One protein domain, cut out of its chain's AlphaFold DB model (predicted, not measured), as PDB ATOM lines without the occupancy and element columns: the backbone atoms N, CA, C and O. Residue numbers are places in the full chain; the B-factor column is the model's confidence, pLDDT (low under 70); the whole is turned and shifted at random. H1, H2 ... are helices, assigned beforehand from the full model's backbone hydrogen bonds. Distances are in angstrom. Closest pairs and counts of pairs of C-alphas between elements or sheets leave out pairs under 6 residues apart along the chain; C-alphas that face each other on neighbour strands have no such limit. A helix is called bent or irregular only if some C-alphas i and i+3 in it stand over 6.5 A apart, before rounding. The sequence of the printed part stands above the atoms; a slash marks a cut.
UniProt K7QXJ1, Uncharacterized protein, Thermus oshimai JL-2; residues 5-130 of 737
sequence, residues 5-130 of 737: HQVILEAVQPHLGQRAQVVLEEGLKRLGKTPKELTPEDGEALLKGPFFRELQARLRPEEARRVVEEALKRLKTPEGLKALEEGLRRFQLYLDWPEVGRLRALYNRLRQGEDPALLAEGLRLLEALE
ATOM      1  N   HIS A   5     233.451 158.582 222.476       78.00
ATOM      2  CA  HIS A   5     233.198 158.844 223.885       78.00
ATOM      3  C   HIS A   5     233.583 157.671 224.825       78.00
ATOM      4  O   HIS A   5     234.142 157.923 225.891       78.00
ATOM      5  N   GLN A   6     233.340 156.408 224.444       80.56
ATOM      6  CA  GLN A   6     233.692 155.214 225.230       80.56
ATOM      7  C   GLN A   6     235.204 155.066 225.355       80.56
ATOM      8  O   GLN A   6     235.711 154.883 226.457       80.56
ATOM      9  N   VAL A   7     235.936 155.239 224.251       76.81
ATOM     10  CA  VAL A   7     237.403 155.109 224.230       76.81
ATOM     11  C   VAL A   7     238.069 156.144 225.144       76.81
ATOM     12  O   VAL A   7     239.037 155.834 225.842       76.81
ATOM     13  N   ILE A   8     237.538 157.370 225.175       81.06
ATOM     14  CA  ILE A   8     238.011 158.433 226.072       81.06
ATOM     15  C   ILE A   8     237.721 158.081 227.536       81.06
ATOM     16  O   ILE A   8     238.593 158.249 228.390       81.06
ATOM     17  N   LEU A   9     236.520 157.578 227.837       83.38
ATOM     18  CA  LEU A   9     236.156 157.191 229.199       83.38
ATOM     19  C   LEU A   9     236.990 156.013 229.693       83.38
ATOM     20  O   LEU A   9     237.586 156.124 230.755       83.38
ATOM     21  N   GLU A  10     237.129 154.938 228.923       83.31
ATOM     22  CA  GLU A  10     237.934 153.773 229.310       83.31
ATOM     23  C   GLU A  10     239.394 154.131 229.608       83.31
ATOM     24  O   GLU A  10     240.002 153.570 230.519       83.31
ATOM     25  N   ALA A  11     239.966 155.083 228.864       80.69
ATOM     26  CA  ALA A  11     241.345 155.511 229.068       80.69
ATOM     27  C   ALA A  11     241.521 156.423 230.295       80.69
ATOM     28  O   ALA A  11     242.553 156.377 230.959       80.69
ATOM     29  N   VAL A  12     240.531 157.266 230.607       83.56
ATOM     30  CA  VAL A  12     240.687 158.344 231.598       83.56
ATOM     31  C   VAL A  12     239.971 158.049 232.925       83.56
ATOM     32  O   VAL A  12     240.394 158.520 233.987       83.56
ATOM     33  N   GLN A  13     238.917 157.233 232.908       86.56
ATOM     34  CA  GLN A  13     238.130 156.840 234.080       86.56
ATOM     35  C   GLN A  13     238.948 156.133 235.176       86.56
ATOM     36  O   GLN A  13     238.701 156.453 236.340       86.56
ATOM     37  N   PRO A  14     239.962 155.286 234.885       87.25
ATOM     38  CA  PRO A  14     240.840 154.724 235.920       87.25
ATOM     39  C   PRO A  14     241.592 155.781 236.750       87.25
ATOM     40  O   PRO A  14     241.954 155.523 237.894       87.25
ATOM     41  N   HIS A  15     241.800 156.984 236.201       83.94
ATOM     42  CA  HIS A  15     242.566 158.061 236.840       83.94
ATOM     43  C   HIS A  15     241.680 159.185 237.406       83.94
ATOM     44  O   HIS A  15     241.979 159.772 238.450       83.94
ATOM     45  N   LEU A  16     240.570 159.505 236.733       81.50
ATOM     46  CA  LEU A  16     239.665 160.591 237.130       81.50
ATOM     47  C   LEU A  16     238.392 160.107 237.853       81.50
ATOM     48  O   LEU A  16     237.744 160.902 238.543       81.50
ATOM     49  N   GLY A  17     238.042 158.821 237.771       84.25
ATOM     50  CA  GLY A  17     236.814 158.262 238.345       84.25
ATOM     51  C   GLY A  17     235.556 158.903 237.746       84.25
ATOM     52  O   GLY A  17     235.508 159.206 236.555       84.25
ATOM     53  N   GLN A  18     234.548 159.186 238.579       82.81
ATOM     54  CA  GLN A  18     233.292 159.838 238.156       82.81
ATOM     55  C   GLN A  18     233.503 161.227 237.523       82.81
ATOM     56  O   GLN A  18     232.681 161.685 236.730       82.81
ATOM     57  N   ARG A  19     234.633 161.891 237.812       82.44
ATOM     58  CA  ARG A  19     234.974 163.193 237.222       82.44
ATOM     59  C   ARG A  19     235.185 163.100 235.706       82.44
ATOM     60  O   ARG A  19     234.922 164.080 235.019       82.44
ATOM     61  N   ALA A  20     235.580 161.937 235.177       82.31
ATOM     62  CA  ALA A  20     235.752 161.732 233.738       82.31
ATOM     63  C   ALA A  20     234.446 161.953 232.951       82.31
ATOM     64  O   ALA A  20     234.469 162.570 231.891       82.31
ATOM     65  N   GLN A  21     233.309 161.506 233.495       83.12
ATOM     66  CA  GLN A  21     231.995 161.664 232.862       83.12
ATOM     67  C   GLN A  21     231.543 163.129 232.860       83.12
ATOM     68  O   GLN A  21     231.105 163.633 231.832       83.12
ATOM     69  N   VAL A  22     231.749 163.850 233.967       84.56
ATOM     70  CA  VAL A  22     231.419 165.284 234.065       84.56
ATOM     71  C   VAL A  22     232.241 166.113 233.073       84.56
ATOM     72  O   VAL A  22     231.703 166.965 232.370       84.56
ATOM     73  N   VAL A  23     233.543 165.832 232.970       84.69
ATOM     74  CA  VAL A  23     234.451 166.520 232.038       84.69
ATOM     75  C   VAL A  23     234.085 166.217 230.581       84.69
ATOM     76  O   VAL A  23     234.160 167.109 229.733       84.69
ATOM     77  N   LEU A  24     233.633 164.992 230.291       83.31
ATOM     78  CA  LEU A  24     233.109 164.626 228.979       83.31
ATOM     79  C   LEU A  24     231.836 165.410 228.644       83.31
ATOM     80  O   LEU A  24     231.762 166.009 227.578       83.31
ATOM     81  N   GLU A  25     230.859 165.457 229.553       84.19
ATOM     82  CA  GLU A  25     229.601 166.188 229.355       84.19
ATOM     83  C   GLU A  25     229.824 167.692 229.154       84.19
ATOM     84  O   GLU A  25     229.200 168.309 228.288       84.19
ATOM     85  N   GLU A  26     230.733 168.300 229.922       84.25
ATOM     86  CA  GLU A  26     231.130 169.699 229.742       84.25
ATOM     87  C   GLU A  26     231.836 169.925 228.398       84.25
ATOM     88  O   GLU A  26     231.592 170.931 227.726       84.25
ATOM     89  N   GLY A  27     232.687 168.983 227.985       81.50
ATOM     90  CA  GLY A  27     233.347 168.985 226.683       81.50
ATOM     91  C   GLY A  27     232.361 168.892 225.516       81.50
ATOM     92  O   GLY A  27     232.450 169.680 224.575       81.50
ATOM     93  N   LEU A  28     231.374 168.000 225.611       82.88
ATOM     94  CA  LEU A  28     230.311 167.828 224.617       82.88
ATOM     95  C   LEU A  28     229.415 169.065 224.514       82.88
ATOM     96  O   LEU A  28     229.122 169.519 223.410       82.88
ATOM     97  N   LYS A  29     229.060 169.680 225.652       84.00
ATOM     98  CA  LYS A  29     228.315 170.950 225.683       84.00
ATOM     99  C   LYS A  29     229.076 172.089 225.002       84.00
ATOM    100  O   LYS A  29     228.455 172.907 224.332       84.00
ATOM    101  N   ARG A  30     230.406 172.146 225.145       82.31
ATOM    102  CA  ARG A  30     231.253 173.156 224.480       82.31
ATOM    103  C   ARG A  30     231.391 172.928 222.977       82.31
ATOM    104  O   ARG A  30     231.506 173.899 222.240       82.31
ATOM    105  N   LEU A  31     231.386 171.671 222.540       80.50
ATOM    106  CA  LEU A  31     231.452 171.296 221.124       80.50
ATOM    107  C   LEU A  31     230.080 171.317 220.433       80.50
ATOM    108  O   LEU A  31     230.025 171.291 219.207       80.50
ATOM    109  N   GLY A  32     228.983 171.369 221.197       79.75
ATOM    110  CA  GLY A  32     227.616 171.366 220.670       79.75
ATOM    111  C   GLY A  32     227.215 170.051 219.993       79.75
ATOM    112  O   GLY A  32     226.313 170.060 219.162       79.75
ATOM    113  N   LYS A  33     227.889 168.941 220.319       83.88
ATOM    114  CA  LYS A  33     227.718 167.624 219.682       83.88
ATOM    115  C   LYS A  33     227.207 166.591 220.678       83.88
ATOM    116  O   LYS A  33     227.530 166.646 221.867       83.88
ATOM    117  N   THR A  34     226.435 165.625 220.192       77.88
ATOM    118  CA  THR A  34     226.021 164.462 220.989       77.88
ATOM    119  C   THR A  34     227.114 163.378 221.008       77.88
ATOM    120  O   THR A  34     227.977 163.366 220.128       77.88
ATOM    121  N   PRO A  35     227.099 162.431 221.972       74.94
ATOM    122  CA  PRO A  35     228.083 161.341 222.049       74.94
ATOM    123  C   PRO A  35     228.273 160.530 220.756       74.94
ATOM    124  O   PRO A  35     229.367 160.030 220.501       74.94
ATOM    125  N   LYS A  36     227.221 160.447 219.929       73.81
ATOM    126  CA  LYS A  36     227.187 159.715 218.654       73.81
ATOM    127  C   LYS A  36     227.758 160.494 217.465       73.81
ATOM    128  O   LYS A  36     228.026 159.897 216.430       73.81
ATOM    129  N   GLU A  37     227.936 161.806 217.604       77.56
ATOM    130  CA  GLU A  37     228.409 162.719 216.546       77.56
ATOM    131  C   GLU A  37     229.885 163.117 216.716       77.56
ATOM    132  O   GLU A  37     230.409 163.918 215.941       77.56
ATOM    133  N   LEU A  38     230.556 162.589 217.743       75.62
ATOM    134  CA  LEU A  38     231.974 162.827 217.998       75.62
ATOM    135  C   LEU A  38     232.841 162.220 216.894       75.62
ATOM    136  O   LEU A  38     232.828 161.006 216.681       75.62
ATOM    137  N   THR A  39     233.664 163.051 216.257       77.19
ATOM    138  CA  THR A  39     234.732 162.576 215.375       77.19
ATOM    139  C   THR A  39     236.012 162.280 216.174       77.19
ATOM    140  O   THR A  39     236.188 162.779 217.291       77.19
ATOM    141  N   PRO A  40     236.958 161.499 215.619       76.06
ATOM    142  CA  PRO A  40     238.271 161.289 216.234       76.06
ATOM    143  C   PRO A  40     239.045 162.596 216.492       76.06
ATOM    144  O   PRO A  40     239.773 162.693 217.480       76.06
ATOM    145  N   GLU A  41     238.850 163.619 215.653       78.44
ATOM    146  CA  GLU A  41     239.446 164.952 215.827       78.44
ATOM    147  C   GLU A  41     238.849 165.699 217.029       78.44
ATOM    148  O   GLU A  41     239.584 166.298 217.819       78.44
ATOM    149  N   ASP A  42     237.528 165.607 217.224       80.31
ATOM    150  CA  ASP A  42     236.863 166.155 218.410       80.31
ATOM    151  C   ASP A  42     237.357 165.451 219.687       80.31
ATOM    152  O   ASP A  42     237.610 166.092 220.711       80.31
ATOM    153  N   GLY A  43     237.546 164.128 219.620       79.19
ATOM    154  CA  GLY A  43     238.103 163.333 220.713       79.19
ATOM    155  C   GLY A  43     239.545 163.716 221.064       79.19
ATOM    156  O   GLY A  43     239.895 163.814 222.242       79.19
ATOM    157  N   GLU A  44     240.373 164.019 220.061       84.12
ATOM    158  CA  GLU A  44     241.732 164.527 220.259       84.12
ATOM    159  C   GLU A  44     241.744 165.903 220.947       84.12
ATOM    160  O   GLU A  44     242.535 166.124 221.872       84.12
ATOM    161  N   ALA A  45     240.834 166.802 220.563       82.62
ATOM    162  CA  ALA A  45     240.685 168.110 221.199       82.62
ATOM    163  C   ALA A  45     240.252 167.993 222.673       82.62
ATOM    164  O   ALA A  45     240.779 168.702 223.538       82.62
ATOM    165  N   LEU A  46     239.338 167.065 222.982       84.44
ATOM    166  CA  LEU A  46     238.906 166.784 224.352       84.44
ATOM    167  C   LEU A  46     240.043 166.206 225.206       84.44
ATOM    168  O   LEU A  46     240.260 166.657 226.334       84.44
ATOM    169  N   LEU A  47     240.805 165.250 224.672       84.12
ATOM    170  CA  LEU A  47     241.919 164.631 225.392       84.12
ATOM    171  C   LEU A  47     243.056 165.618 225.678       84.12
ATOM    172  O   LEU A  47     243.533 165.680 226.810       84.12
ATOM    173  N   LYS A  48     243.460 166.430 224.692       86.38
ATOM    174  CA  LYS A  48     244.550 167.414 224.839       86.38
ATOM    175  C   LYS A  48     244.164 168.659 225.643       86.38
ATOM    176  O   LYS A  48     245.043 169.350 226.154       86.38
ATOM    177  N   GLY A  49     242.872 168.972 225.731       87.12
ATOM    178  CA  GLY A  49     242.360 170.155 226.416       87.12
ATOM    179  C   GLY A  49     241.795 169.835 227.805       87.12
ATOM    180  O   GLY A  49     242.549 169.824 228.782       87.12
ATOM    181  N   PRO A  50     240.468 169.648 227.926       84.88
ATOM    182  CA  PRO A  50     239.792 169.491 229.211       84.88
ATOM    183  C   PRO A  50     240.287 168.286 230.021       84.88
ATOM    184  O   PRO A  50     240.548 168.441 231.213       84.88
ATOM    185  N   PHE A  51     240.506 167.125 229.395       85.12
ATOM    186  CA  PHE A  51     240.988 165.944 230.117       85.12
ATOM    187  C   PHE A  51     242.447 166.066 230.554       85.12
ATOM    188  O   PHE A  51     242.763 165.713 231.685       85.12
ATOM    189  N   PHE A  52     243.333 166.618 229.719       85.25
ATOM    190  CA  PHE A  52     244.732 166.834 230.101       85.25
ATOM    191  C   PHE A  52     244.871 167.768 231.312       85.25
ATOM    192  O   PHE A  52     245.659 167.486 232.212       85.25
ATOM    193  N   ARG A  53     244.075 168.846 231.378       86.00
ATOM    194  CA  ARG A  53     244.075 169.780 232.520       86.00
ATOM    195  C   ARG A  53     243.630 169.112 233.822       86.00
ATOM    196  O   ARG A  53     244.241 169.335 234.861       86.00
ATOM    197  N   GLU A  54     242.596 168.278 233.763       85.56
ATOM    198  CA  GLU A  54     242.085 167.546 234.930       85.56
ATOM    199  C   GLU A  54     243.019 166.394 235.342       85.56
ATOM    200  O   GLU A  54     243.215 166.147 236.530       85.56
ATOM    201  N   LEU A  55     243.680 165.736 234.382       85.00
ATOM    202  CA  LEU A  55     244.718 164.737 234.655       85.00
ATOM    203  C   LEU A  55     245.955 165.363 235.311       85.00
ATOM    204  O   LEU A  55     246.473 164.797 236.269       85.00
ATOM    205  N   GLN A  56     246.392 166.550 234.877       87.62
ATOM    206  CA  GLN A  56     247.493 167.290 235.514       87.62
ATOM    207  C   GLN A  56     247.191 167.723 236.954       87.62
ATOM    208  O   GLN A  56     248.118 167.923 237.735       87.62
ATOM    209  N   ALA A  57     245.916 167.870 237.320       85.56
ATOM    210  CA  ALA A  57     245.527 168.200 238.687       85.56
ATOM    211  C   ALA A  57     245.672 167.011 239.658       85.56
ATOM    212  O   ALA A  57     245.690 167.220 240.871       85.56
ATOM    213  N   ARG A  58     245.768 165.771 239.148       81.62
ATOM    214  CA  ARG A  58     245.844 164.540 239.959       81.62
ATOM    215  C   ARG A  58     247.116 163.717 239.763       81.62
ATOM    216  O   ARG A  58     247.519 163.018 240.685       81.62
ATOM    217  N   LEU A  59     247.724 163.777 238.583       85.31
ATOM    218  CA  LEU A  59     248.910 163.011 238.199       85.31
ATOM    219  C   LEU A  59     250.092 163.938 237.930       85.31
ATOM    220  O   LEU A  59     249.926 165.133 237.670       85.31
ATOM    221  N   ARG A  60     251.308 163.381 237.930       84.88
ATOM    222  CA  ARG A  60     252.488 164.142 237.502       84.88
ATOM    223  C   ARG A  60     252.367 164.501 236.013       84.88
ATOM    224  O   ARG A  60     251.797 163.724 235.246       84.88
ATOM    225  N   PRO A  61     252.935 165.632 235.554       81.62
ATOM    226  CA  PRO A  61     252.809 166.067 234.160       81.62
ATOM    227  C   PRO A  61     253.250 165.025 233.121       81.62
ATOM    228  O   PRO A  61     252.668 164.960 232.042       81.62
ATOM    229  N   GLU A  62     254.251 164.203 233.438       82.06
ATOM    230  CA  GLU A  62     254.736 163.125 232.565       82.06
ATOM    231  C   GLU A  62     253.750 161.952 232.472       82.06
ATOM    232  O   GLU A  62     253.513 161.427 231.387       82.06
ATOM    233  N   GLU A  63     253.120 161.582 233.586       82.06
ATOM    234  CA  GLU A  63     252.104 160.524 233.653       82.06
ATOM    235  C   GLU A  63     250.813 160.967 232.954       82.06
ATOM    236  O   GLU A  63     250.266 160.229 232.142       82.06
ATOM    237  N   ALA A  64     250.376 162.212 233.178       80.44
ATOM    238  CA  ALA A  64     249.229 162.794 232.483       80.44
ATOM    239  C   ALA A  64     249.448 162.858 230.960       80.44
ATOM    240  O   ALA A  64     248.523 162.594 230.191       80.44
ATOM    241  N   ARG A  65     250.674 163.174 230.511       83.75
ATOM    242  CA  ARG A  65     251.043 163.136 229.086       83.75
ATOM    243  C   ARG A  65     250.987 161.720 228.528       83.75
ATOM    244  O   ARG A  65     250.406 161.543 227.466       83.75
ATOM    245  N   ARG A  66     251.511 160.722 229.249       84.62
ATOM    246  CA  ARG A  66     251.434 159.310 228.835       84.62
ATOM    247  C   ARG A  66     249.993 158.828 228.696       84.62
ATOM    248  O   ARG A  66     249.666 158.255 227.668       84.62
ATOM    249  N   VAL A  67     249.124 159.128 229.665       82.50
ATOM    250  CA  VAL A  67     247.698 158.751 229.615       82.50
ATOM    251  C   VAL A  67     246.998 159.390 228.411       82.50
ATOM    252  O   VAL A  67     246.262 158.717 227.694       82.50
ATOM    253  N   VAL A  68     247.255 160.675 228.136       82.06
ATOM    254  CA  VAL A  68     246.689 161.360 226.961       82.06
ATOM    255  C   VAL A  68     247.265 160.816 225.654       82.06
ATOM    256  O   VAL A  68     246.510 160.606 224.710       82.06
ATOM    257  N   GLU A  69     248.566 160.546 225.574       82.12
ATOM    258  CA  GLU A  69     249.188 159.940 224.393       82.12
ATOM    259  C   GLU A  69     248.681 158.518 224.132       82.12
ATOM    260  O   GLU A  69     248.432 158.166 222.981       82.12
ATOM    261  N   GLU A  70     248.476 157.708 225.170       78.62
ATOM    262  CA  GLU A  70     247.868 156.381 225.056       78.62
ATOM    263  C   GLU A  70     246.403 156.462 224.623       78.62
ATOM    264  O   GLU A  70     245.991 155.722 223.730       78.62
ATOM    265  N   ALA A  71     245.625 157.392 225.182       78.12
ATOM    266  CA  ALA A  71     244.237 157.617 224.786       78.12
ATOM    267  C   ALA A  71     244.128 158.101 223.328       78.12
ATOM    268  O   ALA A  71     243.288 157.617 222.572       78.12
ATOM    269  N   LEU A  72     245.025 158.995 222.898       78.88
ATOM    270  CA  LEU A  72     245.121 159.450 221.509       78.88
ATOM    271  C   LEU A  72     245.537 158.321 220.568       78.88
ATOM    272  O   LEU A  72     244.970 158.201 219.486       78.88
ATOM    273  N   LYS A  73     246.490 157.472 220.977       75.62
ATOM    274  CA  LYS A  73     246.839 156.263 220.222       75.62
ATOM    275  C   LYS A  73     245.610 155.372 220.069       75.62
ATOM    276  O   LYS A  73     245.277 155.048 218.942       75.62
ATOM    277  N   ARG A  74     244.870 155.084 221.147       70.88
ATOM    278  CA  ARG A  74     243.645 154.260 221.109       70.88
ATOM    279  C   ARG A  74     242.511 154.851 220.269       70.88
ATOM    280  O   ARG A  74     241.705 154.071 219.766       70.88
ATOM    281  N   LEU A  75     242.413 156.177 220.153       68.69
ATOM    282  CA  LEU A  75     241.453 156.850 219.268       68.69
ATOM    283  C   LEU A  75     241.860 156.781 217.794       68.69
ATOM    284  O   LEU A  75     240.992 156.745 216.929       68.69
ATOM    285  N   LYS A  76     243.167 156.782 217.517       68.19
ATOM    286  CA  LYS A  76     243.721 156.693 216.160       68.19
ATOM    287  C   LYS A  76     243.883 155.252 215.684       68.19
ATOM    288  O   LYS A  76     243.919 155.019 214.486       68.19
ATOM    289  N   THR A  77     243.966 154.287 216.599       66.00
ATOM    290  CA  THR A  77     244.037 152.866 216.262       66.00
ATOM    291  C   THR A  77     242.732 152.419 215.597       66.00
ATOM    292  O   THR A  77     241.680 152.512 216.239       66.00
ATOM    293  N   PRO A  78     242.782 151.875 214.367       69.50
ATOM    294  CA  PRO A  78     241.611 151.300 213.721       69.50
ATOM    295  C   PRO A  78     240.977 150.231 214.617       69.50
ATOM    296  O   PRO A  78     241.685 149.394 215.176       69.50
ATOM    297  N   GLU A  79     239.648 150.211 214.732       69.31
ATOM    298  CA  GLU A  79     238.924 149.191 215.515       69.31
ATOM    299  C   GLU A  79     239.303 147.771 215.107       69.31
ATOM    300  O   GLU A  79     239.453 146.898 215.956       69.31
ATOM    301  N   GLY A  80     239.546 147.566 213.810       73.69
ATOM    302  CA  GLY A  80     240.030 146.293 213.302       73.69
ATOM    303  C   GLY A  80     241.360 145.867 213.932       73.69
ATOM    304  O   GLY A  80     241.522 144.697 214.240       73.69
ATOM    305  N   LEU A  81     242.296 146.790 214.188       81.19
ATOM    306  CA  LEU A  81     243.582 146.443 214.803       81.19
ATOM    307  C   LEU A  81     243.406 146.003 216.265       81.19
ATOM    308  O   LEU A  81     244.091 145.084 216.706       81.19
ATOM    309  N   LYS A  82     242.463 146.614 216.998       82.06
ATOM    310  CA  LYS A  82     242.116 146.188 218.366       82.06
ATOM    311  C   LYS A  82     241.503 144.791 218.372       82.06
ATOM    312  O   LYS A  82     241.917 143.960 219.169       82.06
ATOM    313  N   ALA A  83     240.588 144.515 217.441       83.44
ATOM    314  CA  ALA A  83     240.004 143.184 217.289       83.44
ATOM    315  C   ALA A  83     241.078 142.120 216.991       83.44
ATOM    316  O   ALA A  83     241.033 141.030 217.554       83.44
ATOM    317  N   LEU A  84     242.093 142.444 216.174       88.06
ATOM    318  CA  LEU A  84     243.236 141.550 215.948       88.06
ATOM    319  C   LEU A  84     244.089 141.348 217.205       88.06
ATOM    320  O   LEU A  84     244.527 140.229 217.458       88.06
ATOM    321  N   GLU A  85     244.319 142.396 217.998       89.69
ATOM    322  CA  GLU A  85     245.057 142.289 219.262       89.69
ATOM    323  C   GLU A  85     244.321 141.395 220.274       89.69
ATOM    324  O   GLU A  85     244.926 140.511 220.881       89.69
ATOM    325  N   GLU A  86     243.013 141.594 220.438       88.69
ATOM    326  CA  GLU A  86     242.159 140.771 221.302       88.69
ATOM    327  C   GLU A  86     242.105 139.320 220.819       88.69
ATOM    328  O   GLU A  86     242.274 138.393 221.615       88.69
ATOM    329  N   GLY A  87     241.966 139.125 219.506       87.75
ATOM    330  CA  GLY A  87     242.063 137.821 218.867       87.75
ATOM    331  C   GLY A  87     243.385 137.128 219.185       87.75
ATOM    332  O   GLY A  87     243.398 136.009 219.686       87.75
ATOM    333  N   LEU A  88     244.518 137.808 218.996       89.56
ATOM    334  CA  LEU A  88     245.837 137.250 219.306       89.56
ATOM    335  C   LEU A  88     245.998 136.855 220.777       89.56
ATOM    336  O   LEU A  88     246.618 135.830 221.056       89.56
ATOM    337  N   ARG A  89     245.417 137.615 221.714       90.06
ATOM    338  CA  ARG A  89     245.398 137.235 223.138       90.06
ATOM    339  C   ARG A  89     244.603 135.952 223.365       90.06
ATOM    340  O   ARG A  89     245.066 135.078 224.091       90.06
ATOM    341  N   ARG A  90     243.446 135.807 222.712       89.38
ATOM    342  CA  ARG A  90     242.638 134.578 222.764       89.38
ATOM    343  C   ARG A  90     243.393 133.372 222.200       89.38
ATOM    344  O   ARG A  90     243.285 132.282 222.752       89.38
ATOM    345  N   PHE A  91     244.177 133.566 221.139       91.12
ATOM    346  CA  PHE A  91     244.916 132.490 220.474       91.12
ATOM    347  C   PHE A  91     246.343 132.260 221.002       91.12
ATOM    348  O   PHE A  91     247.098 131.485 220.416       91.12
ATOM    349  N   GLN A  92     246.725 132.881 222.124       87.25
ATOM    350  CA  GLN A  92     248.085 132.800 222.667       87.25
ATOM    351  C   GLN A  92     248.526 131.366 223.018       87.25
ATOM    352  O   GLN A  92     249.717 131.069 222.977       87.25
ATOM    353  N   LEU A  93     247.580 130.480 223.340       86.31
ATOM    354  CA  LEU A  93     247.847 129.079 223.683       86.31
ATOM    355  C   LEU A  93     248.018 128.161 222.456       86.31
ATOM    356  O   LEU A  93     248.436 127.021 222.617       86.31
ATOM    357  N   TYR A  94     247.746 128.648 221.238       87.06
ATOM    358  CA  TYR A  94     247.727 127.855 219.995       87.06
ATOM    359  C   TYR A  94     248.849 128.268 219.035       87.06
ATOM    360  O   TYR A  94     248.634 128.545 217.854       87.06
ATOM    361  N   LEU A  95     250.073 128.382 219.558       81.19
ATOM    362  CA  LEU A  95     251.237 128.831 218.781       81.19
ATOM    363  C   LEU A  95     251.659 127.840 217.691       81.19
ATOM    364  O   LEU A  95     252.360 128.230 216.760       81.19
ATOM    365  N   ASP A  96     251.250 126.581 217.821       80.56
ATOM    366  CA  ASP A  96     251.493 125.513 216.859       80.56
ATOM    367  C   ASP A  96     250.595 125.613 215.616       80.56
ATOM    368  O   ASP A  96     250.842 124.933 214.622       80.56
ATOM    369  N   TRP A  97     249.578 126.481 215.634       87.00
ATOM    370  CA  TRP A  97     248.734 126.727 214.471       87.00
ATOM    371  C   TRP A  97     249.410 127.722 213.514       87.00
ATOM    372  O   TRP A  97     249.650 128.880 213.886       87.00
ATOM    373  N   PRO A  98     249.677 127.337 212.252       86.50
ATOM    374  CA  PRO A  98     250.365 128.209 211.300       86.50
ATOM    375  C   PRO A  98     249.566 129.480 210.984       86.50
ATOM    376  O   PRO A  98     250.145 130.536 210.712       86.50
ATOM    377  N   GLU A  99     248.238 129.415 211.069       89.50
ATOM    378  CA  GLU A  99     247.351 130.561 210.879       89.50
ATOM    379  C   GLU A  99     247.556 131.629 211.967       89.50
ATOM    380  O   GLU A  99     247.518 132.823 211.678       89.50
ATOM    381  N   VAL A 100     247.871 131.224 213.204       91.25
ATOM    382  CA  VAL A 100     248.193 132.150 214.305       91.25
ATOM    383  C   VAL A 100     249.539 132.834 214.054       91.25
ATOM    384  O   VAL A 100     249.698 134.018 214.355       91.25
ATOM    385  N   GLY A 101     250.503 132.126 213.454       89.06
ATOM    386  CA  GLY A 101     251.761 132.720 212.989       89.06
ATOM    387  C   GLY A 101     251.542 133.794 211.916       89.06
ATOM    388  O   GLY A 101     252.066 134.904 212.020       89.06
ATOM    389  N   ARG A 102     250.682 133.521 210.922       91.62
ATOM    390  CA  ARG A 102     250.288 134.518 209.907       91.62
ATOM    391  C   ARG A 102     249.585 135.727 210.528       91.62
ATOM    392  O   ARG A 102     249.911 136.857 210.171       91.62
ATOM    393  N   LEU A 103     248.670 135.510 211.473       92.12
ATOM    394  CA  LEU A 103     247.959 136.586 212.170       92.12
ATOM    395  C   LEU A 103     248.924 137.505 212.939       92.12
ATOM    396  O   LEU A 103     248.785 138.728 212.880       92.12
ATOM    397  N   ARG A 104     249.937 136.933 213.604       92.69
ATOM    398  CA  ARG A 104     250.995 137.694 214.293       92.69
ATOM    399  C   ARG A 104     251.818 138.541 213.330       92.69
ATOM    400  O   ARG A 104     252.026 139.722 213.604       92.69
ATOM    401  N   ALA A 105     252.229 137.978 212.194       91.56
ATOM    402  CA  ALA A 105     252.964 138.719 211.170       91.56
ATOM    403  C   ALA A 105     252.144 139.907 210.631       91.56
ATOM    404  O   ALA A 105     252.632 141.037 210.606       91.56
ATOM    405  N   LEU A 106     250.866 139.683 210.298       90.56
ATOM    406  CA  LEU A 106     249.956 140.742 209.846       90.56
ATOM    407  C   LEU A 106     249.782 141.839 210.903       90.56
ATOM    408  O   LEU A 106     249.893 143.021 210.585       90.56
ATOM    409  N   TYR A 107     249.560 141.470 212.166       91.06
ATOM    410  CA  TYR A 107     249.426 142.430 213.261       91.06
ATOM    411  C   TYR A 107     250.701 143.260 213.471       91.06
ATOM    412  O   TYR A 107     250.635 144.488 213.573       91.06
ATOM    413  N   ASN A 108     251.872 142.616 213.479       89.56
ATOM    414  CA  ASN A 108     253.160 143.296 213.629       89.56
ATOM    415  C   ASN A 108     253.409 144.296 212.491       89.56
ATOM    416  O   ASN A 108     253.899 145.401 212.743       89.56
ATOM    417  N   ARG A 109     253.016 143.943 211.262       87.69
ATOM    418  CA  ARG A 109     253.100 144.820 210.091       87.69
ATOM    419  C   ARG A 109     252.130 145.999 210.183       87.69
ATOM    420  O   ARG A 109     252.548 147.142 210.012       87.69
ATOM    421  N   LEU A 110     250.869 145.738 210.524       87.19
ATOM    422  CA  LEU A 110     249.820 146.754 210.671       87.19
ATOM    423  C   LEU A 110     250.080 147.727 211.830       87.19
ATOM    424  O   LEU A 110     249.611 148.862 211.822       87.19
ATOM    425  N   ARG A 111     250.872 147.318 212.827       85.12
ATOM    426  CA  ARG A 111     251.343 148.212 213.893       85.12
ATOM    427  C   ARG A 111     252.349 149.255 213.390       85.12
ATOM    428  O   ARG A 111     252.490 150.307 214.013       85.12
ATOM    429  N   GLN A 112     253.069 148.961 212.307       83.19
ATOM    430  CA  GLN A 112     254.094 149.837 211.730       83.19
ATOM    431  C   GLN A 112     253.547 150.752 210.625       83.19
ATOM    432  O   GLN A 112     254.167 151.772 210.329       83.19
ATOM    433  N   GLY A 113     252.402 150.417 210.026       74.75
ATOM    434  CA  GLY A 113     251.757 151.223 208.994       74.75
ATOM    435  C   GLY A 113     250.324 150.776 208.720       74.75
ATOM    436  O   GLY A 113     249.974 149.618 208.933       74.75
ATOM    437  N   GLU A 114     249.495 151.700 208.244       73.31
ATOM    438  CA  GLU A 114     248.101 151.415 207.909       73.31
ATOM    439  C   GLU A 114     247.999 150.835 206.497       73.31
ATOM    440  O   GLU A 114     248.321 151.500 205.514       73.31
ATOM    441  N   ASP A 115     247.521 149.596 206.408       80.19
ATOM    442  CA  ASP A 115     247.159 148.951 205.149       80.19
ATOM    443  C   ASP A 115     245.752 148.339 205.285       80.19
ATOM    444  O   ASP A 115     245.575 147.311 205.952       80.19
ATOM    445  N   PRO A 116     244.719 148.967 204.689       80.38
ATOM    446  CA  PRO A 116     243.348 148.472 204.755       80.38
ATOM    447  C   PRO A 116     243.168 147.059 204.186       80.38
ATOM    448  O   PRO A 116     242.286 146.331 204.650       80.38
ATOM    449  N   ALA A 117     243.979 146.655 203.200       80.44
ATOM    450  CA  ALA A 117     243.890 145.331 202.596       80.44
ATOM    451  C   ALA A 117     244.416 144.258 203.558       80.44
ATOM    452  O   ALA A 117     243.718 143.272 203.810       80.44
ATOM    453  N   LEU A 118     245.580 144.492 204.175       85.69
ATOM    454  CA  LEU A 118     246.140 143.591 205.193       85.69
ATOM    455  C   LEU A 118     245.265 143.528 206.451       85.69
ATOM    456  O   LEU A 118     245.125 142.466 207.056       85.69
ATOM    457  N   LEU A 119     244.628 144.640 206.832       85.50
ATOM    458  CA  LEU A 119     243.676 144.661 207.943       85.50
ATOM    459  C   LEU A 119     242.453 143.784 207.648       85.50
ATOM    460  O   LEU A 119     242.028 143.000 208.498       85.50
ATOM    461  N   ALA A 120     241.900 143.887 206.438       83.88
ATOM    462  CA  ALA A 120     240.785 143.051 206.009       83.88
ATOM    463  C   ALA A 120     241.173 141.566 205.916       83.88
ATOM    464  O   ALA A 120     240.349 140.709 206.240       83.88
ATOM    465  N   GLU A 121     242.402 141.249 205.496       86.81
ATOM    466  CA  GLU A 121     242.945 139.884 205.528       86.81
ATOM    467  C   GLU A 121     243.020 139.356 206.966       86.81
ATOM    468  O   GLU A 121     242.469 138.293 207.254       86.81
ATOM    469  N   GLY A 122     243.623 140.122 207.881       88.88
ATOM    470  CA  GLY A 122     243.772 139.732 209.283       88.88
ATOM    471  C   GLY A 122     242.435 139.450 209.966       88.88
ATOM    472  O   GLY A 122     242.303 138.451 210.668       88.88
ATOM    473  N   LEU A 123     241.416 140.285 209.732       87.75
ATOM    474  CA  LEU A 123     240.094 140.103 210.346       87.75
ATOM    475  C   LEU A 123     239.385 138.839 209.848       87.75
ATOM    476  O   LEU A 123     238.728 138.153 210.626       87.75
ATOM    477  N   ARG A 124     239.544 138.495 208.566       85.81
ATOM    478  CA  ARG A 124     239.002 137.244 208.009       85.81
ATOM    479  C   ARG A 124     239.733 136.025 208.551       85.81
ATOM    480  O   ARG A 124     239.109 135.002 208.806       85.81
ATOM    481  N   LEU A 125     241.051 136.130 208.704       89.69
ATOM    482  CA  LEU A 125     241.856 135.071 209.300       89.69
ATOM    483  C   LEU A 125     241.442 134.825 210.755       89.69
ATOM    484  O   LEU A 125     241.343 133.675 211.170       89.69
ATOM    485  N   LEU A 126     241.142 135.893 211.499       90.62
ATOM    486  CA  LEU A 126     240.612 135.801 212.854       90.62
ATOM    487  C   LEU A 126     239.250 135.088 212.892       90.62
ATOM    488  O   LEU A 126     239.090 134.150 213.664       90.62
ATOM    489  N   GLU A 127     238.307 135.458 212.019       88.50
ATOM    490  CA  GLU A 127     237.007 134.772 211.892       88.50
ATOM    491  C   GLU A 127     237.186 133.272 211.580       88.50
ATOM    492  O   GLU A 127     236.534 132.410 212.173       88.50
ATOM    493  N   ALA A 128     238.126 132.931 210.691       86.06
ATOM    494  CA  ALA A 128     238.427 131.543 210.359       86.06
ATOM    495  C   ALA A 128     239.022 130.755 211.538       86.06
ATOM    496  O   ALA A 128     238.665 129.592 211.747       86.06
ATOM    497  N   LEU A 129     239.903 131.391 212.313       90.62
ATOM    498  CA  LEU A 129     240.484 130.834 213.533       90.62
ATOM    499  C   LEU A 129     239.427 130.603 214.621       90.62
ATOM    500  O   LEU A 129     239.469 129.573 215.293       90.62
ATOM    501  N   GLU A 130     238.471 131.520 214.777       90.56
ATOM    502  CA  GLU A 130     237.361 131.368 215.724       90.56
ATOM    503  C   GLU A 130     236.471 130.181 215.371       90.56
ATOM    504  O   GLU A 130     236.212 129.340 216.228       90.56
TER     505      GLU A 130
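Overview. This is residues 5 to 130 of the 737 residues of an uncharacterized protein of Thermus oshimai JL-2 (UniProt K7QXJ1). Two helical lobes stand end to end, joined by a thin neck at residues 77 and 78: in one, H1, H3 and H4 make a bundle with H2 packed on H1 and H3; in the smaller, H5, H6 and H7 make an up-and-down bundle, each running against the one before. The printed part has 126 residues with seven named helices, H1 to H7 in order, and no named strand: all helix. It is loose, with a radius of gyration of the C-alphas of 17.4 A, and spans 49 by 30 by 24 A.

Along the chain. Find C-alpha 40 at (238.271, 161.289, 216.234); from there H3, residues 40 to 56, runs 22.2 A, with a kink of 30 degrees near residue 47, only just irregular: C-alphas 47 and 50 are 6.54 A apart. H4, residues 61 to 76, is 22.2 A long. Look back to H1, residues 5 to 16, 14.8 A, only just irregular with C-alphas 11 and 14 6.9 A apart, and H2, residues 19 to 31, 18.4 A. Then read on to H5, residues 79 to 90, 16.7 A; H6, residues 98 to 110, 18.6 A; and H7, residues 116 to 130, 21.2 A, ending at C-alpha 130 (237.361, 131.368, 215.724).

Arrangement. H3 and H4 touch as a helical hairpin at a shallow tilt of 18 degrees; their closest C-alphas, Leu 55 and Ala 64, are 5.4 A apart. H1, with residues 7 to 12 alone, touches H4, closest at C-alphas Ala 11 and Ala 71, 5.6 A. H2 touches H3 at a steep tilt of 47 degrees, closest at C-alphas Gly 27 and Leu 46, 6.4 A. H6 and H7, a helical hairpin, touch closest at C-alphas Leu 103 and Gly 122, 6.0 A; H5 touches H7 closest at C-alphas Gly 87 and Leu 126, 6.5 A. H4 and H5 are apart. Every O i to N i+4 pair is within hydrogen-bond range in H2, H4, H5, H6 and H7, but 6 of 8 in H1 and 11 of 13 in H3.

Size, cuts and confidence. The C-alphas farthest apart, Arg 30 and Asp 96, are 52.3 A apart. The printed part has no cut and no long link. Look for low confidence at residues 75 to 79, under 70.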